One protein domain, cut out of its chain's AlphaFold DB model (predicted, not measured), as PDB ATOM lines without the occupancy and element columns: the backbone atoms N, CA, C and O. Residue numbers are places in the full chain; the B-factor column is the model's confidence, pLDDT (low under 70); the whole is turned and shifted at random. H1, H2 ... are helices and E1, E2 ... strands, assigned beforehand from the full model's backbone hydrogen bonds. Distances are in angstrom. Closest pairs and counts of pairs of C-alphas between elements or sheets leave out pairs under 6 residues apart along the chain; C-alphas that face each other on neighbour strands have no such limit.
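What this domain is: This is residues 3 to 103 of the 107 residues of an uncharacterized protein of Bacillus thuringiensis (UniProt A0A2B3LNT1). A long two-stranded ribbon, E1 beside E4, reaches out from a small, mostly looped head like a handle. In the head, the far end of E1 turns back into the short strands E2 and E3, H1 covers the sheet near the end of E1, and the winding stretch of residues 42 to 75, with no named element, makes up much of the rest. The printed part has 101 residues with four named strands and one named helix, in the order E1 E2 E3 H1 E4; the sheet runs E3 - E2 - E1 - E4, antiparallel throughout, and the class is mostly strand. The whole is loose, with a radius of gyration of the C-alphas of 18.2 A, and a rod in outline, spanning 66 by 29 by 25 A.

How they stand to each other: In the strongly twisted sheet, E1, residues 3 to 19, and E4, residues 86 to 102, are antiparallel neighbours at 165 degrees; N 4 and O 100 are 2.9 A apart and N 86 and O 18 are 2.8 A apart, within hydrogen-bond range. E1 bends by 57 degrees at residue 15. Its pairing is staggered: residues 3 to 18 pair with E4, residues 18 to 19 with E2, residues 22 to 27. E1 and E2 form an antiparallel hairpin, with N 24 and O 17 at 2.9 A. E3, residues 38 to 41, forms a second hairpin with E2 at 147 degrees, with N 41 and O 23 at 2.8 A. E1 E2 E3 is a meander, each strand the antiparallel neighbour of the one before. E3 and E4 are edge strands and apart. H1, residues 76 to 83, is on the sheet at a height of 8.7 A; the closest C-alphas of E1 and H1, those of Leu 17 and Gln 80, are 6.7 A apart. H1 lies over E1 and runs along the strands, only just, at 28 degrees to E1 on the local plane. In H1 every O i to N i+4 pair is within hydrogen-bond range.

Where its parts are: E1 begins at C-alpha 3 (153.543, 194.110, 154.525) and is 47.5 A long from first to last C-alpha. E4 is 50.6 A long and ends at C-alpha 102 (157.619, 198.259, 152.199). E2 measures 14.7 A, E3 10.5 A and H1 10.4 A, with H1 beginning at C-alpha 76 (118.608, 214.003, 178.507).

The domain as a whole: The two C-alphas farthest apart, those of Asn 69 and Ser 103, are 67.0 A apart. The printed part has no cut. The link from E3 to H1, 34 residues, is long. Mean pLDDT of the printed part is 87.8; residues 31, 33 and 53 to 58 are under 70.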
ATOM      1  N   VAL A   3     154.760 193.467 154.019       80.31
ATOM      2  CA  VAL A   3     153.543 194.110 154.525       80.31
ATOM      3  C   VAL A   3     153.591 194.099 156.046       80.31
ATOM      4  O   VAL A   3     153.725 193.038 156.654       80.31
ATOM      5  N   ILE A   4     153.488 195.275 156.656       86.50
ATOM      6  CA  ILE A   4     153.330 195.432 158.106       86.50
ATOM      7  C   ILE A   4     151.880 195.828 158.358       86.50
ATOM      8  O   ILE A   4     151.387 196.785 157.762       86.50
ATOM      9  N   GLU A   5     151.195 195.103 159.238       89.88
ATOM     10  CA  GLU A   5     149.816 195.395 159.622       89.88
ATOM     11  C   GLU A   5     149.755 195.817 161.093       89.88
ATOM     12  O   GLU A   5     150.375 195.203 161.961       89.88
ATOM     13  N   SER A   6     148.999 196.874 161.373       90.06
ATOM     14  CA  SER A   6     148.661 197.316 162.723       90.06
ATOM     15  C   SER A   6     147.145 197.365 162.869       90.06
ATOM     16  O   SER A   6     146.453 197.905 162.007       90.06
ATOM     17  N   THR A   7     146.623 196.797 163.956       93.62
ATOM     18  CA  THR A   7     145.189 196.812 164.276       93.62
ATOM     19  C   THR A   7     144.953 197.638 165.533       93.62
ATOM     20  O   THR A   7     145.496 197.332 166.593       93.62
ATOM     21  N   ASN A   8     144.089 198.647 165.434       91.44
ATOM     22  CA  ASN A   8     143.603 199.428 166.567       91.44
ATOM     23  C   ASN A   8     142.106 199.154 166.773       91.44
ATOM     24  O   ASN A   8     141.326 199.204 165.820       91.44
ATOM     25  N   LYS A   9     141.708 198.849 168.010       93.75
ATOM     26  CA  LYS A   9     140.310 198.636 168.400       93.75
ATOM     27  C   LYS A   9     139.911 199.702 169.411       93.75
ATOM     28  O   LYS A   9     140.597 199.873 170.416       93.75
ATOM     29  N   ASN A  10     138.796 200.371 169.156       91.62
ATOM     30  CA  ASN A  10     138.225 201.384 170.035       91.62
ATOM     31  C   ASN A  10     136.750 201.050 170.306       91.62
ATOM     32  O   ASN A  10     136.014 200.685 169.387       91.62
ATOM     33  N   GLU A  11     136.331 201.158 171.564       92.69
ATOM     34  CA  GLU A  11     134.941 201.005 171.983       92.69
ATOM     35  C   GLU A  11     134.472 202.298 172.656       92.69
ATOM     36  O   GLU A  11     135.128 202.811 173.563       92.69
ATOM     37  N   ILE A  12     133.339 202.826 172.194       91.00
ATOM     38  CA  ILE A  12     132.734 204.063 172.695       91.00
ATOM     39  C   ILE A  12     131.274 203.771 173.025       91.00
ATOM     40  O   ILE A  12     130.533 203.278 172.172       91.00
ATOM     41  N   SER A  13     130.852 204.126 174.235       91.38
ATOM     42  CA  SER A  13     129.456 204.031 174.662       91.38
ATOM     43  C   SER A  13     128.867 205.424 174.849       91.38
ATOM     44  O   SER A  13     129.487 206.290 175.469       91.38
ATOM     45  N   TYR A  14     127.671 205.639 174.315       92.31
ATOM     46  CA  TYR A  14     126.904 206.877 174.467       92.31
ATOM     47  C   TYR A  14     125.409 206.567 174.480       92.31
ATOM     48  O   TYR A  14     124.989 205.457 174.157       92.31
ATOM     49  N   MET A  15     124.609 207.542 174.886       93.94
ATOM     50  CA  MET A  15     123.153 207.451 174.871       93.94
ATOM     51  C   MET A  15     122.587 208.270 173.713       93.94
ATOM     52  O   MET A  15     123.199 209.248 173.278       93.94
ATOM     53  N   VAL A  16     121.423 207.861 173.222       95.19
ATOM     54  CA  VAL A  16     120.619 208.595 172.236       95.19
ATOM     55  C   VAL A  16     119.166 208.632 172.705       95.19
ATOM     56  O   VAL A  16     118.717 207.712 173.392       95.19
ATOM     57  N   LEU A  17     118.438 209.684 172.330       96.38
ATOM     58  CA  LEU A  17     116.995 209.784 172.543       96.38
ATOM     59  C   LEU A  17     116.271 209.378 171.259       96.38
ATOM     60  O   LEU A  17     116.499 209.992 170.217       96.38
ATOM     61  N   LYS A  18     115.415 208.359 171.333       97.38
ATOM     62  CA  LYS A  18     114.574 207.900 170.225       97.38
ATOM     63  C   LYS A  18     113.114 208.273 170.478       97.38
ATOM     64  O   LYS A  18     112.595 208.038 171.567       97.38
ATOM     65  N   VAL A  19     112.462 208.837 169.470       96.88
ATOM     66  CA  VAL A  19     111.066 209.287 169.493       96.88
ATOM     67  C   VAL A  19     110.397 208.727 168.242       96.88
ATOM     68  O   VAL A  19     110.813 209.028 167.126       96.88
ATOM     69  N   GLY A  20     109.407 207.847 168.410       95.81
ATOM     70  CA  GLY A  20     108.884 207.076 167.278       95.81
ATOM     71  C   GLY A  20     109.995 206.268 166.597       95.81
ATOM     72  O   GLY A  20     110.726 205.554 167.282       95.81
ATOM     73  N   ASP A  21     110.141 206.401 165.276       95.81
ATOM     74  CA  ASP A  21     111.176 205.726 164.471       95.81
ATOM     75  C   ASP A  21     112.436 206.581 164.232       95.81
ATOM     76  O   ASP A  21     113.350 206.160 163.521       95.81
ATOM     77  N   GLU A  22     112.510 207.765 164.839       97.62
ATOM     78  CA  GLU A  22     113.608 208.710 164.643       97.62
ATOM     79  C   GLU A  22     114.379 208.983 165.938       97.62
ATOM     80  O   GLU A  22     113.935 208.701 167.052       97.62
ATOM     81  N   TYR A  23     115.573 209.543 165.790       97.75
ATOM     82  CA  TYR A  23     116.470 209.923 166.870       97.75
ATOM     83  C   TYR A  23     116.586 211.437 166.937       97.75
ATOM     84  O   TYR A  23     116.688 212.094 165.902       97.75
ATOM     85  N   PHE A  24     116.633 211.990 168.146       96.06
ATOM     86  CA  PHE A  24     116.942 213.403 168.334       96.06
ATOM     87  C   PHE A  24     118.315 213.716 167.716       96.06
ATOM     88  O   PHE A  24     119.311 213.051 168.026       96.06
ATOM     89  N   CYS A  25     118.353 214.690 166.807       94.62
ATOM     90  CA  CYS A  25     119.515 214.989 165.975       94.62
ATOM     91  C   CYS A  25     120.274 216.214 166.485       94.62
ATOM     92  O   CYS A  25     121.464 216.113 166.780       94.62
ATOM     93  N   ASP A  26     119.597 217.356 166.588       90.94
ATOM     94  CA  ASP A  26     120.205 218.610 167.033       90.94
ATOM     95  C   ASP A  26     119.143 219.630 167.461       90.94
ATOM     96  O   ASP A  26     117.962 219.459 167.143       90.94
ATOM     97  N   ALA A  27     119.589 220.695 168.128       90.12
ATOM     98  CA  ALA A  27     118.818 221.910 168.368       90.12
ATOM     99  C   ALA A  27     119.670 223.161 168.094       90.12
ATOM    100  O   ALA A  27     120.888 223.152 168.288       90.12
ATOM    101  N   TRP A  28     119.038 224.236 167.631       87.75
ATOM    102  CA  TRP A  28     119.688 225.489 167.244       87.75
ATOM    103  C   TRP A  28     119.024 226.698 167.898       87.75
ATOM    104  O   TRP A  28     117.948 226.612 168.487       87.75
ATOM    105  N   GLU A  29     119.704 227.844 167.842       82.25
ATOM    106  CA  GLU A  29     119.123 229.103 168.301       82.25
ATOM    107  C   GLU A  29     117.877 229.415 167.468       82.25
ATOM    108  O   GLU A  29     117.926 229.414 166.237       82.25
ATOM    109  N   GLU A  30     116.762 229.665 168.141       71.62
ATOM    110  CA  GLU A  30     115.504 230.030 167.508       71.62
ATOM    111  C   GLU A  30     115.553 231.505 167.096       71.62
ATOM    112  O   GLU A  30     115.742 232.395 167.925       71.62
ATOM    113  N   TRP A  31     115.446 231.765 165.793       67.31
ATOM    114  CA  TRP A  31     115.406 233.127 165.243       67.31
ATOM    115  C   TRP A  31     113.983 233.515 164.813       67.31
ATOM    116  O   TRP A  31     113.721 234.689 164.554       67.31
ATOM    117  N   ASP A  32     113.080 232.535 164.751       71.25
ATOM    118  CA  ASP A  32     111.688 232.652 164.333       71.25
ATOM    119  C   ASP A  32     110.829 231.759 165.236       71.25
ATOM    120  O   ASP A  32     111.096 230.564 165.323       71.25
ATOM    121  N   ALA A  33     109.828 232.352 165.889       67.19
ATOM    122  CA  ALA A  33     108.966 231.690 166.870       67.19
ATOM    123  C   ALA A  33     108.008 230.654 166.255       67.19
ATOM    124  O   ALA A  33     107.355 229.899 166.972       67.19
ATOM    125  N   ASP A  34     107.877 230.655 164.926       72.94
ATOM    126  CA  ASP A  34     106.961 229.776 164.199       72.94
ATOM    127  C   ASP A  34     107.633 228.467 163.728       72.94
ATOM    128  O   ASP A  34     107.010 227.673 163.013       72.94
ATOM    129  N   VAL A  35     108.903 228.227 164.083       76.81
ATOM    130  CA  VAL A  35     109.677 227.065 163.625       76.81
ATOM    131  C   VAL A  35     110.307 226.331 164.800       76.81
ATOM    132  O   VAL A  35     111.123 226.897 165.521       76.81
ATOM    133  N   ASP A  36     110.014 225.032 164.911       82.25
ATOM    134  CA  ASP A  36     110.691 224.149 165.862       82.25
ATOM    135  C   ASP A  36     112.212 224.288 165.730       82.25
ATOM    136  O   ASP A  36     112.792 224.114 164.652       82.25
ATOM    137  N   ASN A  37     112.884 224.569 166.841       87.06
ATOM    138  CA  ASN A  37     114.323 224.809 166.861       87.06
ATOM    139  C   ASN A  37     115.149 223.520 167.006       87.06
ATOM    140  O   ASN A  37     116.298 223.553 167.451       87.06
ATOM    141  N   PHE A  38     114.562 222.376 166.663       92.38
ATOM    142  CA  PHE A  38     115.166 221.058 166.790       92.38
ATOM    143  C   PHE A  38     114.811 220.155 165.612       92.38
ATOM    144  O   PHE A  38     113.880 220.397 164.848       92.38
ATOM    145  N   SER A  39     115.571 219.074 165.460       94.06
ATOM    146  CA  SER A  39     115.346 218.095 164.398       94.06
ATOM    147  C   SER A  39     115.502 216.659 164.876       94.06
ATOM    148  O   SER A  39     116.226 216.359 165.831       94.06
ATOM    149  N   PHE A  40     114.849 215.765 164.139       96.12
ATOM    150  CA  PHE A  40     114.987 214.324 164.262       96.12
ATOM    151  C   PHE A  40     115.627 213.734 163.000       96.12
ATOM    152  O   PHE A  40     115.652 214.350 161.935       96.12
ATOM    153  N   THR A  41     116.214 212.548 163.137       97.38
ATOM    154  CA  THR A  41     116.843 211.814 162.037       97.38
ATOM    155  C   THR A  41     116.592 210.322 162.173       97.38
ATOM    156  O   THR A  41     116.687 209.765 163.263       97.38
ATOM    157  N   SER A  42     116.343 209.632 161.064       97.25
ATOM    158  CA  SER A  42     116.270 208.164 161.038       97.25
ATOM    159  C   SER A  42     117.650 207.488 161.072       97.25
ATOM    160  O   SER A  42     117.748 206.280 161.292       97.25
ATOM    161  N   ASN A  43     118.742 208.242 160.879       96.38
ATOM    162  CA  ASN A  43     120.101 207.707 160.896       96.38
ATOM    163  C   ASN A  43     120.739 207.828 162.288       96.38
ATOM    164  O   ASN A  43     121.138 208.912 162.715       96.38
ATOM    165  N   ILE A  44     120.950 206.690 162.952       94.88
ATOM    166  CA  ILE A  44     121.594 206.627 164.273       94.88
ATOM    167  C   ILE A  44     123.006 207.241 164.308       94.88
ATOM    168  O   ILE A  44     123.446 207.713 165.354       94.88
ATOM    169  N   GLU A  45     123.738 207.273 163.189       93.94
ATOM    170  CA  GLU A  45     125.071 207.892 163.152       93.94
ATOM    171  C   GLU A  45     125.017 209.420 163.308       93.94
ATOM    172  O   GLU A  45     125.948 210.015 163.875       93.94
ATOM    173  N   SER A  46     123.915 210.018 162.847       95.81
ATOM    174  CA  SER A  46     123.606 211.448 162.912       95.81
ATOM    175  C   SER A  46     122.915 211.858 164.213       95.81
ATOM    176  O   SER A  46     122.837 213.048 164.487       95.81
ATOM    177  N   ALA A  47     122.450 210.903 165.025       96.12
ATOM    178  CA  ALA A  47     121.825 211.192 166.310       96.12
ATOM    179  C   ALA A  47     122.763 211.979 167.242       96.12
ATOM    180  O   ALA A  47     123.987 211.745 167.271       96.12
ATOM    181  N   TYR A  48     122.176 212.858 168.057       94.56
ATOM    182  CA  TYR A  48     122.905 213.555 169.105       94.56
ATOM    183  C   TYR A  48     123.436 212.545 170.121       94.56
ATOM    184  O   TYR A  48     122.711 211.687 170.633       94.56
ATOM    185  N   LYS A  49     124.734 212.640 170.412       93.25
ATOM    186  CA  LYS A  49     125.440 211.678 171.260       93.25
ATOM    187  C   LYS A  49     125.534 212.236 172.669       93.25
ATOM    188  O   LYS A  49     126.364 213.098 172.950       93.25
ATOM    189  N   PHE A  50     124.714 211.701 173.562       91.31
ATOM    190  CA  PHE A  50     124.767 212.033 174.975       91.31
ATOM    191  C   PHE A  50     125.861 211.202 175.649       91.31
ATOM    192  O   PHE A  50     125.713 209.997 175.878       91.31
ATOM    193  N   TYR A  51     126.985 211.838 175.960       86.25
ATOM    194  CA  TYR A  51     128.055 211.216 176.734       86.25
ATOM    195  C   TYR A  51     127.787 211.433 178.225       86.25
ATOM    196  O   TYR A  51     127.658 212.568 178.683       86.25
ATOM    197  N   GLY A  52     127.679 210.341 178.985       71.56
ATOM    198  CA  GLY A  52     127.514 210.417 180.436       71.56
ATOM    199  C   GLY A  52     128.734 211.054 181.113       71.56
ATOM    200  O   GLY A  52     129.871 210.798 180.719       71.56
ATOM    201  N   GLY A  53     128.496 211.869 182.143       62.84
ATOM    202  CA  GLY A  53     129.527 212.505 182.972       62.84
ATOM    203  C   GLY A  53     129.212 212.414 184.471       62.84
ATOM    204  O   GLY A  53     128.268 211.737 184.876       62.84
ATOM    205  N   LEU A  54     129.996 213.106 185.311       54.84
ATOM    206  CA  LEU A  54     129.762 213.168 186.767       54.84
ATOM    207  C   LEU A  54     128.453 213.903 187.124       54.84
ATOM    208  O   LEU A  54     127.822 213.561 188.121       54.84
ATOM    209  N   SER A  55     128.028 214.880 186.312       50.78
ATOM    210  CA  SER A  55     126.699 215.503 186.366       50.78
ATOM    211  C   SER A  55     126.427 216.317 185.083       50.78
ATOM    212  O   SER A  55     127.309 217.087 184.696       50.78
ATOM    213  N   PRO A  56     125.253 216.184 184.436       61.91
ATOM    214  CA  PRO A  56     124.242 215.162 184.685       61.91
ATOM    215  C   PRO A  56     124.748 213.785 184.235       61.91
ATOM    216  O   PRO A  56     125.487 213.646 183.259       61.91
ATOM    217  N   LYS A  57     124.309 212.736 184.941       65.38
ATOM    218  CA  LYS A  57     124.688 211.333 184.684       65.38
ATOM    219  C   LYS A  57     124.453 210.896 183.226       65.38
ATOM    220  O   LYS A  57     125.108 209.978 182.744       65.38
ATOM    221  N   TRP A  58     123.539 211.578 182.541       62.31
ATOM    222  CA  TRP A  58     123.035 211.238 181.217       62.31
ATOM    223  C   TRP A  58     123.475 212.215 180.116       62.31
ATOM    224  O   TRP A  58     123.008 212.087 178.994       62.31
ATOM    225  N   GLY A  59     124.374 213.160 180.412       72.62
ATOM    226  CA  GLY A  59     124.819 214.179 179.457       72.62
ATOM    227  C   GLY A  59     123.841 215.352 179.307       72.62
ATOM    228  O   GLY A  59     122.672 215.270 179.695       72.62
ATOM    229  N   ASN A  60     124.359 216.461 178.777       80.00
ATOM    230  CA  ASN A  60     123.572 217.654 178.469       80.00
ATOM    231  C   ASN A  60     122.983 217.550 177.061       80.00
ATOM    232  O   ASN A  60     123.551 216.888 176.192       80.00
ATOM    233  N   THR A  61     121.866 218.222 176.848       80.44
ATOM    234  CA  THR A  61     121.287 218.515 175.529       80.44
ATOM    235  C   THR A  61     122.104 219.586 174.788       80.44
ATOM    236  O   THR A  61     122.946 220.260 175.396       80.44
ATOM    237  N   PRO A  62     121.901 219.752 173.463       81.00
ATOM    238  CA  PRO A  62     122.416 220.909 172.744       81.00
ATOM    239  C   PRO A  62     121.925 222.210 173.380       81.00
ATOM    240  O   PRO A  62     120.851 222.272 173.980       81.00
ATOM    241  N   LYS A  63     122.718 223.269 173.209       78.12
ATOM    242  CA  LYS A  63     122.297 224.613 173.605       78.12
ATOM    243  C   LYS A  63     120.994 224.973 172.888       78.12
ATOM    244  O   LYS A  63     120.774 224.526 171.769       78.12
ATOM    245  N   TYR A  64     120.202 225.831 173.525       82.44
ATOM    246  CA  TYR A  64     118.971 226.415 172.978       82.44
ATOM    247  C   TYR A  64     117.755 225.492 172.921       82.44
ATOM    248  O   TYR A  64     116.676 225.985 172.628       82.44
ATOM    249  N   LEU A  65     117.865 224.205 173.266       87.06
ATOM    250  CA  LEU A  65     116.672 223.371 173.381       87.06
ATOM    251  C   LEU A  65     115.779 223.883 174.527       87.06
ATOM    252  O   LEU A  65     116.203 223.916 175.687       87.06
ATOM    253  N   CYS A  66     114.548 224.267 174.209       87.00
ATOM    254  CA  CYS A  66     113.548 224.724 175.168       87.00
ATOM    255  C   CYS A  66     112.193 224.059 174.919       87.00
ATOM    256  O   CYS A  66     111.941 223.537 173.837       87.00
ATOM    257  N   ASP A  67     111.350 224.032 175.950       86.75
ATOM    258  CA  ASP A  67     109.956 223.602 175.823       86.75
ATOM    259  C   ASP A  67     109.063 224.716 175.252       86.75
ATOM    260  O   ASP A  67     109.491 225.865 175.110       86.75
ATOM    261  N   ASP A  68     107.790 224.391 175.010       84.81
ATOM    262  CA  ASP A  68     106.759 225.325 174.525       84.81
ATOM    263  C   ASP A  68     106.574 226.587 175.399       84.81
ATOM    264  O   ASP A  68     105.959 227.564 174.976       84.81
ATOM    265  N   ASN A  69     107.074 226.583 176.641       84.56
ATOM    266  CA  ASN A  69     107.000 227.714 177.568       84.56
ATOM    267  C   ASN A  69     108.316 228.513 177.630       84.56
ATOM    268  O   ASN A  69     108.467 229.382 178.496       84.56
ATOM    269  N   GLY A  70     109.285 228.208 176.763       82.12
ATOM    270  CA  GLY A  70     110.607 228.829 176.743       82.12
ATOM    271  C   GLY A  70     111.510 228.392 177.901       82.12
ATOM    272  O   GLY A  70     112.525 229.038 178.178       82.12
ATOM    273  N   LYS A  71     111.169 227.313 178.616       87.00
ATOM    274  CA  LYS A  71     112.029 226.762 179.664       87.00
ATOM    275  C   LYS A  71     113.115 225.915 179.019       87.00
ATOM    276  O   LYS A  71     112.836 225.003 178.248       87.00
ATOM    277  N   ILE A  72     114.360 226.177 179.404       88.19
ATOM    278  CA  ILE A  72     115.516 225.430 178.909       88.19
ATOM    279  C   ILE A  72     115.417 223.952 179.325       88.19
ATOM    280  O   ILE A  72     115.189 223.619 180.495       88.19
ATOM    281  N   ILE A  73     115.615 223.072 178.349       90.25
ATOM    282  CA  ILE A  73     115.755 221.628 178.508       90.25
ATOM    283  C   ILE A  73     117.257 221.347 178.481       90.25
ATOM    284  O   ILE A  73     117.846 221.301 177.407       90.25
ATOM    285  N   ASP A  74     117.873 221.168 179.650       87.50
ATOM    286  CA  ASP A  74     119.336 221.071 179.817       87.50
ATOM    287  C   ASP A  74     119.867 219.629 179.872       87.50
ATOM    288  O   ASP A  74     121.074 219.385 179.796       87.50
ATOM    289  N   THR A  75     118.986 218.647 180.060       89.19
ATOM    290  CA  THR A  75     119.381 217.263 180.343       89.19
ATOM    291  C   THR A  75     118.635 216.266 179.471       89.19
ATOM    292  O   THR A  75     117.482 216.483 179.099       89.19
ATOM    293  N   LEU A  76     119.261 215.110 179.215       90.38
ATOM    294  CA  LEU A  76     118.608 214.003 178.507       90.38
ATOM    295  C   LEU A  76     117.292 213.570 179.173       90.38
ATOM    296  O   LEU A  76     116.349 213.216 178.480       90.38
ATOM    297  N   ALA A  77     117.205 213.624 180.506       89.44
ATOM    298  CA  ALA A  77     115.983 213.269 181.226       89.44
ATOM    299  C   ALA A  77     114.831 214.241 180.922       89.44
ATOM    300  O   ALA A  77     113.713 213.801 180.675       89.44
ATOM    301  N   GLN A  78     115.111 215.547 180.884       91.81
ATOM    302  CA  GLN A  78     114.112 216.554 180.515       91.81
ATOM    303  C   GLN A  78     113.714 216.429 179.042       91.81
ATOM    304  O   GLN A  78     112.534 216.523 178.727       91.81
ATOM    305  N   ALA A  79     114.672 216.170 178.145       92.81
ATOM    306  CA  ALA A  79     114.372 215.944 176.733       92.81
ATOM    307  C   ALA A  79     113.514 214.686 176.536       92.81
ATOM    308  O   ALA A  79     112.575 214.689 175.747       92.81
ATOM    309  N   GLN A  80     113.800 213.617 177.285       94.19
ATOM    310  CA  GLN A  80     112.997 212.399 177.270       94.19
ATOM    311  C   GLN A  80     111.556 212.663 177.724       94.19
ATOM    312  O   GLN A  80     110.625 212.182 177.081       94.19
ATOM    313  N   GLU A  81     111.381 213.408 178.818       94.12
ATOM    314  CA  GLU A  81     110.066 213.791 179.341       94.12
ATOM    315  C   GLU A  81     109.288 214.644 178.334       94.12
ATOM    316  O   GLU A  81     108.122 214.358 178.074       94.12
ATOM    317  N   TYR A  82     109.948 215.634 177.728       94.69
ATOM    318  CA  TYR A  82     109.336 216.548 176.767       94.69
ATOM    319  C   TYR A  82     108.885 215.841 175.483       94.69
ATOM    320  O   TYR A  82     107.733 215.959 175.077       94.69
ATOM    321  N   PHE A  83     109.768 215.051 174.869       94.56
ATOM    322  CA  PHE A  83     109.471 214.401 173.594       94.56
ATOM    323  C   PHE A  83     108.731 213.058 173.728       94.56
ATOM    324  O   PHE A  83     108.347 212.468 172.718       94.56
ATOM    325  N   GLY A  84     108.554 212.530 174.945       94.12
ATOM    326  CA  GLY A  84     107.892 211.239 175.176       94.12
ATOM    327  C   GLY A  84     108.651 210.034 174.603       94.12
ATOM    328  O   GLY A  84     108.034 209.068 174.154       94.12
ATOM    329  N   GLY A  85     109.987 210.099 174.578       93.38
ATOM    330  CA  GLY A  85     110.854 209.114 173.924       93.38
ATOM    331  C   GLY A  85     111.462 208.040 174.837       93.38
ATOM    332  O   GLY A  85     111.269 208.003 176.056       93.38
ATOM    333  N   GLU A  86     112.267 207.173 174.228       95.12
ATOM    334  CA  GLU A  86     113.084 206.161 174.899       95.12
ATOM    335  C   GLU A  86     114.576 206.521 174.844       95.12
ATOM    336  O   GLU A  86     115.099 206.965 173.820       95.12
ATOM    337  N   VAL A  87     115.284 206.308 175.956       93.81
ATOM    338  CA  VAL A  87     116.743 206.459 176.009       93.81
ATOM    339  C   VAL A  87     117.395 205.124 175.681       93.81
ATOM    340  O   VAL A  87     117.208 204.138 176.396       93.81
ATOM    341  N   LEU A  88     118.210 205.103 174.630       94.00
ATOM    342  CA  LEU A  88     118.937 203.917 174.190       94.00
ATOM    343  C   LEU A  88     120.435 204.074 174.438       94.00
ATOM    344  O   LEU A  88     121.012 205.125 174.167       94.00
ATOM    345  N   VAL A  89     121.081 203.006 174.906       93.38
ATOM    346  CA  VAL A  89     122.544 202.934 175.028       93.38
ATOM    347  C   VAL A  89     123.125 202.342 173.748       93.38
ATOM    348  O   VAL A  89     122.840 201.199 173.392       93.38
ATOM    349  N   VAL A  90     123.983 203.104 173.078       93.56
ATOM    350  CA  VAL A  90     124.680 202.709 171.855       93.56
ATOM    351  C   VAL A  90     126.123 202.355 172.188       93.56
ATOM    352  O   VAL A  90     126.860 203.161 172.754       93.56
ATOM    353  N   ASN A  91     126.540 201.150 171.799       93.12
ATOM    354  CA  ASN A  91     127.919 200.684 171.922       93.12
ATOM    355  C   ASN A  91     128.563 200.647 170.533       93.12
ATOM    356  O   ASN A  91     128.328 199.723 169.752       93.12
ATOM    357  N   LYS A  92     129.376 201.655 170.216       92.44
ATOM    358  CA  LYS A  92     130.100 201.750 168.948       92.44
ATOM    359  C   LYS A  92     131.452 201.056 169.074       92.44
ATOM    360  O   LYS A  92     132.295 201.475 169.861       92.44
ATOM    361  N   LYS A  93     131.677 200.029 168.253       94.06
ATOM    362  CA  LYS A  93     132.978 199.360 168.112       94.06
ATOM    363  C   LYS A  93     133.620 199.778 166.796       94.06
ATOM    364  O   LYS A  93     133.019 199.606 165.740       94.06
ATOM    365  N   VAL A  94     134.835 200.311 166.854       92.12
ATOM    366  CA  VAL A  94     135.616 200.724 165.683       92.12
ATOM    367  C   VAL A  94     136.877 199.873 165.619       92.12
ATOM    368  O   VAL A  94     137.628 199.797 166.589       92.12
ATOM    369  N   THR A  95     137.106 199.221 164.480       94.25
ATOM    370  CA  THR A  95     138.357 198.505 164.197       94.25
ATOM    371  C   THR A  95     139.042 199.172 163.015       94.25
ATOM    372  O   THR A  95     138.507 199.165 161.909       94.25
ATOM    373  N   THR A  96     140.222 199.733 163.252       94.12
ATOM    374  CA  THR A  96     141.065 200.335 162.217       94.12
ATOM    375  C   THR A  96     142.222 199.395 161.922       94.12
ATOM    376  O   THR A  96     142.980 199.046 162.828       94.12
ATOM    377  N   ILE A  97     142.359 198.995 160.659       94.12
ATOM    378  CA  ILE A  97     143.486 198.199 160.169       94.12
ATOM    379  C   ILE A  97     144.346 199.104 159.292       94.12
ATOM    380  O   ILE A  97     143.886 199.588 158.257       94.12
ATOM    381  N   THR A  98     145.592 199.315 159.694       93.56
ATOM    382  CA  THR A  98     146.576 200.095 158.940       93.56
ATOM    383  C   THR A  98     147.595 199.149 158.323       93.56
ATOM    384  O   THR A  98     148.202 198.351 159.038       93.56
ATOM    385  N   ARG A  99     147.797 199.249 157.006       94.44
ATOM    386  CA  ARG A  99     148.771 198.444 156.257       94.44
ATOM    387  C   ARG A  99     149.875 199.322 155.691       94.44
ATOM    388  O   ARG A  99     149.596 200.371 155.120       94.44
ATOM    389  N   PHE A 100     151.109 198.860 155.834       91.12
ATOM    390  CA  PHE A 100     152.295 199.486 155.266       91.12
ATOM    391  C   PHE A 100     152.927 198.525 154.270       91.12
ATOM    392  O   PHE A 100     153.301 197.413 154.642       91.12
ATOM    393  N   GLU A 101     153.060 198.957 153.022       92.31
ATOM    394  CA  GLU A 101     153.798 198.232 151.994       92.31
ATOM    395  C   GLU A 101     155.225 198.776 151.935       92.31
ATOM    396  O   GLU A 101     155.447 199.957 151.674       92.31
ATOM    397  N   VAL A 102     156.199 197.911 152.210       89.38
ATOM    398  CA  VAL A 102     157.619 198.259 152.199       89.38
ATOM    399  C   VAL A 102     158.309 197.530 151.053       89.38
ATOM    400  O   VAL A 102     158.313 196.294 150.963       89.38
ATOM    401  N   SER A 103     158.925 198.308 150.174       87.94
ATOM    402  CA  SER A 103     159.801 197.843 149.103       87.94
ATOM    403  C   SER A 103     161.207 198.388 149.315       87.94
ATOM    404  O   SER A 103     161.378 199.546 149.689       87.94
TER     405      SER A 103